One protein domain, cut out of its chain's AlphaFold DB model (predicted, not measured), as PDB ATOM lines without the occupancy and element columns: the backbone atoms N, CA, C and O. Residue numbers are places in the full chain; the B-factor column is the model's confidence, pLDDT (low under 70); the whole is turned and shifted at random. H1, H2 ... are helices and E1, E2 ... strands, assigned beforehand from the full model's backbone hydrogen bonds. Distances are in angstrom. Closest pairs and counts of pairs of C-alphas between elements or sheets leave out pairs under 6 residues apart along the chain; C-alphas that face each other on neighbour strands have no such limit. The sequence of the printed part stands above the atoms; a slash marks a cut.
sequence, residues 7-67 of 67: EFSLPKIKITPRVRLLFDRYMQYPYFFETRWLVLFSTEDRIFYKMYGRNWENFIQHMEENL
ATOM      1  N   GLU A   7     189.042 250.846 294.279       90.81
ATOM      2  CA  GLU A   7     188.817 249.634 295.054       90.81
ATOM      3  C   GLU A   7     189.223 248.430 294.202       90.81
ATOM      4  O   GLU A   7     188.711 248.219 293.102       90.81
ATOM      5  N   PHE A   8     190.149 247.629 294.714       89.75
ATOM      6  CA  PHE A   8     190.658 246.440 294.047       89.75
ATOM      7  C   PHE A   8     190.169 245.197 294.771       89.75
ATOM      8  O   PHE A   8     190.424 245.023 295.965       89.75
ATOM      9  N   SER A   9     189.478 244.312 294.051       89.25
ATOM     10  CA  SER A   9     189.032 243.043 294.619       89.25
ATOM     11  C   SER A   9     190.237 242.176 294.964       89.25
ATOM     12  O   SER A   9     191.065 241.877 294.099       89.25
ATOM     13  N   LEU A  10     190.298 241.726 296.207       86.38
ATOM     14  CA  LEU A  10     191.295 240.776 296.660       86.38
ATOM     15  C   LEU A  10     190.761 239.346 296.517       86.38
ATOM     16  O   LEU A  10     189.563 239.105 296.719       86.38
ATOM     17  N   PRO A  11     191.635 238.366 296.221       82.69
ATOM     18  CA  PRO A  11     191.290 236.963 296.403       82.69
ATOM     19  C   PRO A  11     190.899 236.704 297.865       82.69
ATOM     20  O   PRO A  11     191.087 237.546 298.740       82.69
ATOM     21  N   LYS A  12     190.334 235.533 298.172       82.62
ATOM     22  CA  LYS A  12     189.947 235.190 299.550       82.62
ATOM     23  C   LYS A  12     191.195 234.919 300.403       82.62
ATOM     24  O   LYS A  12     191.536 233.771 300.671       82.62
ATOM     25  N   ILE A  13     191.867 235.987 300.812       82.62
ATOM     26  CA  ILE A  13     193.117 235.978 301.567       82.62
ATOM     27  C   ILE A  13     192.893 236.499 302.981       82.62
ATOM     28  O   ILE A  13     192.039 237.348 303.237       82.62
ATOM     29  N   LYS A  14     193.693 235.999 303.920       84.00
ATOM     30  CA  LYS A  14     193.744 236.547 305.272       84.00
ATOM     31  C   LYS A  14     194.834 237.611 305.317       84.00
ATOM     32  O   LYS A  14     196.012 237.281 305.222       84.00
ATOM     33  N   ILE A  15     194.448 238.872 305.500       88.50
ATOM     34  CA  ILE A  15     195.407 239.957 305.733       88.50
ATOM     35  C   ILE A  15     196.062 239.739 307.098       88.50
ATOM     36  O   ILE A  15     195.416 239.848 308.142       88.50
ATOM     37  N   THR A  16     197.342 239.372 307.090       90.88
ATOM     38  CA  THR A  16     198.135 239.155 308.304       90.88
ATOM     39  C   THR A  16     198.801 240.459 308.759       90.88
ATOM     40  O   THR A  16     198.946 241.389 307.960       90.88
ATOM     41  N   PRO A  17     199.267 240.551 310.019       92.56
ATOM     42  CA  PRO A  17     200.064 241.693 310.466       92.56
ATOM     43  C   PRO A  17     201.316 241.938 309.610       92.56
ATOM     44  O   PRO A  17     201.654 243.085 309.352       92.56
ATOM     45  N   ARG A  18     201.964 240.874 309.106       91.50
ATOM     46  CA  ARG A  18     203.127 240.980 308.207       91.50
ATOM     47  C   ARG A  18     202.780 241.712 306.911       91.50
ATOM     48  O   ARG A  18     203.518 242.602 306.515       91.50
ATOM     49  N   VAL A  19     201.648 241.370 306.292       91.06
ATOM     50  CA  VAL A  19     201.165 242.051 305.080       91.06
ATOM     51  C   VAL A  19     200.923 243.535 305.352       91.06
ATOM     52  O   VAL A  19     201.334 244.364 304.554       91.06
ATOM     53  N   ARG A  20     200.303 243.889 306.485       91.31
ATOM     54  CA  ARG A  20     200.090 245.305 306.835       91.31
ATOM     55  C   ARG A  20     201.405 246.059 306.983       91.31
ATOM     56  O   ARG A  20     201.577 247.087 306.353       91.31
ATOM     57  N   LEU A  21     202.360 245.497 307.725       93.31
ATOM     58  CA  LEU A  21     203.678 246.113 307.896       93.31
ATOM     59  C   LEU A  21     204.431 246.281 306.573       93.31
ATOM     60  O   LEU A  21     205.180 247.238 306.420       93.31
ATOM     61  N   LEU A  22     204.254 245.354 305.631       93.00
ATOM     62  CA  LEU A  22     204.827 245.464 304.294       93.00
ATOM     63  C   LEU A  22     204.228 246.656 303.538       93.00
ATOM     64  O   LEU A  22     204.971 247.495 303.042       93.00
ATOM     65  N   PHE A  23     202.899 246.768 303.519       92.88
ATOM     66  CA  PHE A  23     202.216 247.902 302.897       92.88
ATOM     67  C   PHE A  23     202.566 249.229 303.576       92.88
ATOM     68  O   PHE A  23     202.817 250.197 302.875       92.88
ATOM     69  N   ASP A  24     202.663 249.270 304.908       91.62
ATOM     70  CA  ASP A  24     203.058 250.475 305.657       91.62
ATOM     71  C   ASP A  24     204.456 250.981 305.283       91.62
ATOM     72  O   ASP A  24     204.741 252.167 305.421       91.62
ATOM     73  N   ARG A  25     205.348 250.085 304.848       91.44
ATOM     74  CA  ARG A  25     206.702 250.450 304.417       91.44
ATOM     75  C   ARG A  25     206.780 250.807 302.939       91.44
ATOM     76  O   ARG A  25     207.643 251.590 302.568       91.44
ATOM     77  N   TYR A  26     205.937 250.190 302.116       90.19
ATOM     78  CA  TYR A  26     206.020 250.298 300.663       90.19
ATOM     79  C   TYR A  26     205.112 251.394 300.093       90.19
ATOM     80  O   TYR A  26     205.488 252.083 299.151       90.19
ATOM     81  N   MET A  27     203.913 251.559 300.654       87.88
ATOM     82  CA  MET A  27     202.937 252.544 300.195       87.88
ATOM     83  C   MET A  27     203.290 253.918 300.748       87.88
ATOM     84  O   MET A  27     203.508 254.086 301.949       87.88
ATOM     85  N   GLN A  28     203.297 254.920 299.876       86.00
ATOM     86  CA  GLN A  28     203.608 256.290 300.275       86.00
ATOM     87  C   GLN A  28     202.381 257.024 300.846       86.00
ATOM     88  O   GLN A  28     202.526 258.018 301.562       86.00
ATOM     89  N   TYR A  29     201.171 256.539 300.556       89.50
ATOM     90  CA  TYR A  29     199.916 257.198 300.914       89.50
ATOM     91  C   TYR A  29     198.975 256.265 301.684       89.50
ATOM     92  O   TYR A  29     199.181 255.049 301.725       89.50
ATOM     93  N   PRO A  30     197.916 256.814 302.315       90.81
ATOM     94  CA  PRO A  30     196.934 255.999 303.012       90.81
ATOM     95  C   PRO A  30     196.339 254.914 302.113       90.81
ATOM     96  O   PRO A  30     196.014 255.151 300.947       90.81
ATOM     97  N   TYR A  31     196.134 253.743 302.702       92.44
ATOM     98  CA  TYR A  31     195.453 252.609 302.097       92.44
ATOM     99  C   TYR A  31     194.503 251.981 303.120       92.44
ATOM    100  O   TYR A  31     194.623 252.193 304.330       92.44
ATOM    101  N   PHE A  32     193.539 251.201 302.644       91.00
ATOM    102  CA  PHE A  32     192.602 250.496 303.512       91.00
ATOM    103  C   PHE A  32     192.352 249.074 303.016       91.00
ATOM    104  O   PHE A  32     192.148 248.846 301.827       91.00
ATOM    105  N   PHE A  33     192.341 248.123 303.949       90.00
ATOM    106  CA  PHE A  33     191.910 246.753 303.696       90.00
ATOM    107  C   PHE A  33     190.498 246.542 304.231       90.00
ATOM    108  O   PHE A  33     190.288 246.525 305.446       90.00
ATOM    109  N   GLU A  34     189.562 246.271 303.330       83.06
ATOM    110  CA  GLU A  34     188.306 245.608 303.660       83.06
ATOM    111  C   GLU A  34     188.445 244.098 303.433       83.06
ATOM    112  O   GLU A  34     189.354 243.641 302.743       83.06
ATOM    113  N   THR A  35     187.538 243.285 303.982       78.19
ATOM    114  CA  THR A  35     187.616 241.810 303.933       78.19
ATOM    115  C   THR A  35     187.859 241.234 302.530       78.19
ATOM    116  O   THR A  35     188.385 240.129 302.413       78.19
ATOM    117  N   ARG A  36     187.464 241.951 301.471       86.31
ATOM    118  CA  ARG A  36     187.657 241.554 300.068       86.31
ATOM    119  C   ARG A  36     188.205 242.668 299.180       86.31
ATOM    120  O   ARG A  36     188.237 242.483 297.968       86.31
ATOM    121  N   TRP A  37     188.611 243.799 299.750       89.38
ATOM    122  CA  TRP A  37     188.991 244.972 298.969       89.38
ATOM    123  C   TRP A  37     190.274 245.591 299.501       89.38
ATOM    124  O   TRP A  37     190.462 245.713 300.709       89.38
ATOM    125  N   LEU A  38     191.136 246.007 298.584       91.94
ATOM    126  CA  LEU A  38     192.194 246.968 298.845       91.94
ATOM    127  C   LEU A  38     191.750 248.307 298.264       91.94
ATOM    128  O   LEU A  38     191.447 248.392 297.078       91.94
ATOM    129  N   VAL A  39     191.723 249.343 299.090       92.00
ATOM    130  CA  VAL A  39     191.371 250.701 298.676       92.00
ATOM    131  C   VAL A  39     192.628 251.553 298.693       92.00
ATOM    132  O   VAL A  39     193.282 251.663 299.734       92.00
ATOM    133  N   LEU A  40     192.952 252.151 297.546       92.25
ATOM    134  CA  LEU A  40     194.122 253.015 297.372       92.25
ATOM    135  C   LEU A  40     193.686 254.435 297.013       92.25
ATOM    136  O   LEU A  40     192.899 254.654 296.085       92.25
ATOM    137  N   PHE A  41     194.226 255.402 297.751       89.81
ATOM    138  CA  PHE A  41     193.859 256.816 297.642       89.81
ATOM    139  C   PHE A  41     194.840 257.620 296.771       89.81
ATOM    140  O   PHE A  41     194.524 258.724 296.341       89.81
ATOM    141  N   SER A  42     196.006 257.052 296.458       90.94
ATOM    142  CA  SER A  42     197.033 257.659 295.608       90.94
ATOM    143  C   SER A  42     196.994 257.129 294.179       90.94
ATOM    144  O   SER A  42     196.816 255.934 293.952       90.94
ATOM    145  N   THR A  43     197.211 258.012 293.200       89.88
ATOM    146  CA  THR A  43     197.380 257.618 291.794       89.88
ATOM    147  C   THR A  43     198.597 256.720 291.593       89.88
ATOM    148  O   THR A  43     198.511 255.763 290.830       89.88
ATOM    149  N   GLU A  44     199.702 256.992 292.286       89.06
ATOM    150  CA  GLU A  44     200.946 256.220 292.174       89.06
ATOM    151  C   GLU A  44     200.733 254.790 292.678       89.06
ATOM    152  O   GLU A  44     200.979 253.838 291.937       89.06
ATOM    153  N   ASP A  45     200.141 254.635 293.866       89.19
ATOM    154  CA  ASP A  45     199.857 253.321 294.455       89.19
ATOM    155  C   ASP A  45     198.845 252.535 293.600       89.19
ATOM    156  O   ASP A  45     198.975 251.321 293.412       89.19
ATOM    157  N   ARG A  46     197.852 253.220 293.009       90.81
ATOM    158  CA  ARG A  46     196.899 252.609 292.065       90.81
ATOM    159  C   ARG A  46     197.585 252.089 290.805       90.81
ATOM    160  O   ARG A  46     197.278 250.982 290.363       90.81
ATOM    161  N   ILE A  47     198.476 252.878 290.204       89.94
ATOM    162  CA  ILE A  47     199.235 252.466 289.013       89.94
ATOM    163  C   ILE A  47     200.130 251.278 289.363       89.94
ATOM    164  O   ILE A  47     200.122 250.277 288.645       89.94
ATOM    165  N   PHE A  48     200.822 251.349 290.499       89.12
ATOM    166  CA  PHE A  48     201.648 250.267 291.015       89.12
ATOM    167  C   PHE A  48     200.845 248.967 291.172       89.12
ATOM    168  O   PHE A  48     201.209 247.933 290.604       89.12
ATOM    169  N   TYR A  49     199.684 249.014 291.832       89.50
ATOM    170  CA  TYR A  49     198.822 247.840 291.962       89.50
ATOM    171  C   TYR A  49     198.313 247.329 290.605       89.50
ATOM    172  O   TYR A  49     198.254 246.124 290.379       89.50
ATOM    173  N   LYS A  50     197.983 248.201 289.647       89.56
ATOM    174  CA  LYS A  50     197.560 247.766 288.300       89.56
ATOM    175  C   LYS A  50     198.668 247.046 287.531       89.56
ATOM    176  O   LYS A  50     198.365 246.144 286.747       89.56
ATOM    177  N   MET A  51     199.925 247.425 287.749       88.25
ATOM    178  CA  MET A  51     201.083 246.802 287.108       88.25
ATOM    179  C   MET A  51     201.441 245.449 287.732       88.25
ATOM    180  O   MET A  51     201.685 244.491 286.999       88.25
ATOM    181  N   TYR A  52     201.436 245.353 289.065       86.38
ATOM    182  CA  TYR A  52     202.004 244.202 289.784       86.38
ATOM    183  C   TYR A  52     200.973 243.385 290.587       86.38
ATOM    184  O   TYR A  52     201.192 242.211 290.871       86.38
ATOM    185  N   GLY A  53     199.811 243.962 290.899       81.81
ATOM    186  CA  GLY A  53     198.763 243.418 291.775       81.81
ATOM    187  C   GLY A  53     197.792 242.418 291.137       81.81
ATOM    188  O   GLY A  53     196.829 242.010 291.782       81.81
ATOM    189  N   ARG A  54     198.012 241.987 289.882       82.12
ATOM    190  CA  ARG A  54     197.172 240.949 289.236       82.12
ATOM    191  C   ARG A  54     197.215 239.609 289.968       82.12
ATOM    192  O   ARG A  54     196.229 238.878 289.960       82.12
ATOM    193  N   ASN A  55     198.361 239.279 290.558       87.50
ATOM    194  CA  ASN A  55     198.533 238.119 291.417       87.50
ATOM    195  C   ASN A  55     198.997 238.620 292.785       87.50
ATOM    196  O   ASN A  55     200.051 239.240 292.894       87.50
ATOM    197  N   TRP A  56     198.199 238.342 293.814       87.81
ATOM    198  CA  TRP A  56     198.466 238.797 295.172       87.81
ATOM    199  C   TRP A  56     199.799 238.285 295.730       87.81
ATOM    200  O   TRP A  56     200.528 239.041 296.359       87.81
ATOM    201  N   GLU A  57     200.133 237.018 295.495       88.31
ATOM    202  CA  GLU A  57     201.377 236.423 295.990       88.31
ATOM    203  C   GLU A  57     202.587 237.067 295.316       88.31
ATOM    204  O   GLU A  57     203.502 237.507 296.009       88.31
ATOM    205  N   ASN A  58     202.539 237.234 293.991       88.38
ATOM    206  CA  ASN A  58     203.593 237.931 293.250       88.38
ATOM    207  C   ASN A  58     203.726 239.392 293.693       88.38
ATOM    208  O   ASN A  58     204.829 239.923 293.737       88.38
ATOM    209  N   PHE A  59     202.610 240.045 294.020       89.56
ATOM    210  CA  PHE A  59     202.608 241.425 294.488       89.56
ATOM    211  C   PHE A  59     203.309 241.572 295.838       89.56
ATOM    212  O   PHE A  59     204.169 242.434 296.003       89.56
ATOM    213  N   ILE A  60     202.976 240.692 296.786       91.19
ATOM    214  CA  ILE A  60     203.646 240.625 298.087       91.19
ATOM    215  C   ILE A  60     205.131 240.323 297.903       91.19
ATOM    216  O   ILE A  60     205.955 241.051 298.444       91.19
ATOM    217  N   GLN A  61     205.472 239.307 297.108       90.81
ATOM    218  CA  GLN A  61     206.862 238.939 296.848       90.81
ATOM    219  C   GLN A  61     207.654 240.106 296.245       90.81
ATOM    220  O   GLN A  61     208.744 240.409 296.718       90.81
ATOM    221  N   HIS A  62     207.088 240.807 295.260       91.06
ATOM    222  CA  HIS A  62     207.728 241.969 294.652       91.06
ATOM    223  C   HIS A  62     208.045 243.056 295.686       91.06
ATOM    224  O   HIS A  62     209.158 243.579 295.698       91.06
ATOM    225  N   MET A  63     207.104 243.374 296.579       92.00
ATOM    226  CA  MET A  63     207.354 244.342 297.651       92.00
ATOM    227  C   MET A  63     208.409 243.846 298.647       92.00
ATOM    228  O   MET A  63     209.213 244.643 299.115       92.00
ATOM    229  N   GLU A  64     208.440 242.549 298.970       91.38
ATOM    230  CA  GLU A  64     209.456 241.976 299.867       91.38
ATOM    231  C   GLU A  64     210.871 242.008 299.265       91.38
ATOM    232  O   GLU A  64     211.835 242.214 299.998       91.38
ATOM    233  N   GLU A  65     211.000 241.831 297.949       91.69
ATOM    234  CA  GLU A  65     212.284 241.850 297.231       91.69
ATOM    235  C   GLU A  65     212.827 243.265 296.974       91.69
ATOM    236  O   GLU A  65     214.025 243.422 296.742       91.69
ATOM    237  N   ASN A  66     211.963 244.286 296.993       86.81
ATOM    238  CA  ASN A  66     212.298 245.672 296.636       86.81
ATOM    239  C   ASN A  66     212.177 246.646 297.824       86.81
ATOM    240  O   ASN A  66     211.999 247.847 297.615       86.81
ATOM    241  N   LEU A  67     212.229 246.118 299.050       79.25
ATOM    242  CA  LEU A  67     212.235 246.873 300.307       79.25
ATOM    243  C   LEU A  67     213.636 247.337 300.725       79.25
ATOM    244  O   LEU A  67     214.609 246.586 300.496       79.25
TER     245      LEU A  67
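What this domain is: This is residues 7 to 67 of the 67 residues of an uncharacterized protein of Gammaproteobacteria bacterium (UniProt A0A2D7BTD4). A small antiparallel sheet, ordered E1 E3 E2, walls one side of a compact body; H2 runs along one face, H1 grazes the sheet, and H3 is off it, touching both helices. The printed part has 61 residues, mixed class, with E1 H1 E2 E3 H2 H3 in order. The radius of gyration of the C-alphas is 10.5 A, the spans 24 by 22 by 19 A.

How they stand to each other: Start at E1, residues 7 to 9: N 8 and O 38 of E3, residues 37 to 40, are within hydrogen-bond range, 2.8 A. E2, residues 31 to 34, forms a hairpin with E3; N 39 to O 32 is 2.8 A. E1, H1, residues 17 to 26, and E2 make a split strand-helix-strand unit, E3 between its strands, crossover right-handed. H3, residues 56 to 65, touches H1 at a steep tilt of 60 degrees; their closest C-alphas, 26 and 63, are 6.8 A apart. H3 touches H2, residues 43 to 52, only at the corner.

Where its parts are: Find C-alpha 7 at (188.817, 249.634, 295.054). Each helix spans 14.3 A, every O i to N i+4 pair within hydrogen-bond range.

The domain as a whole: No cut, no long link, no printed residue under 70.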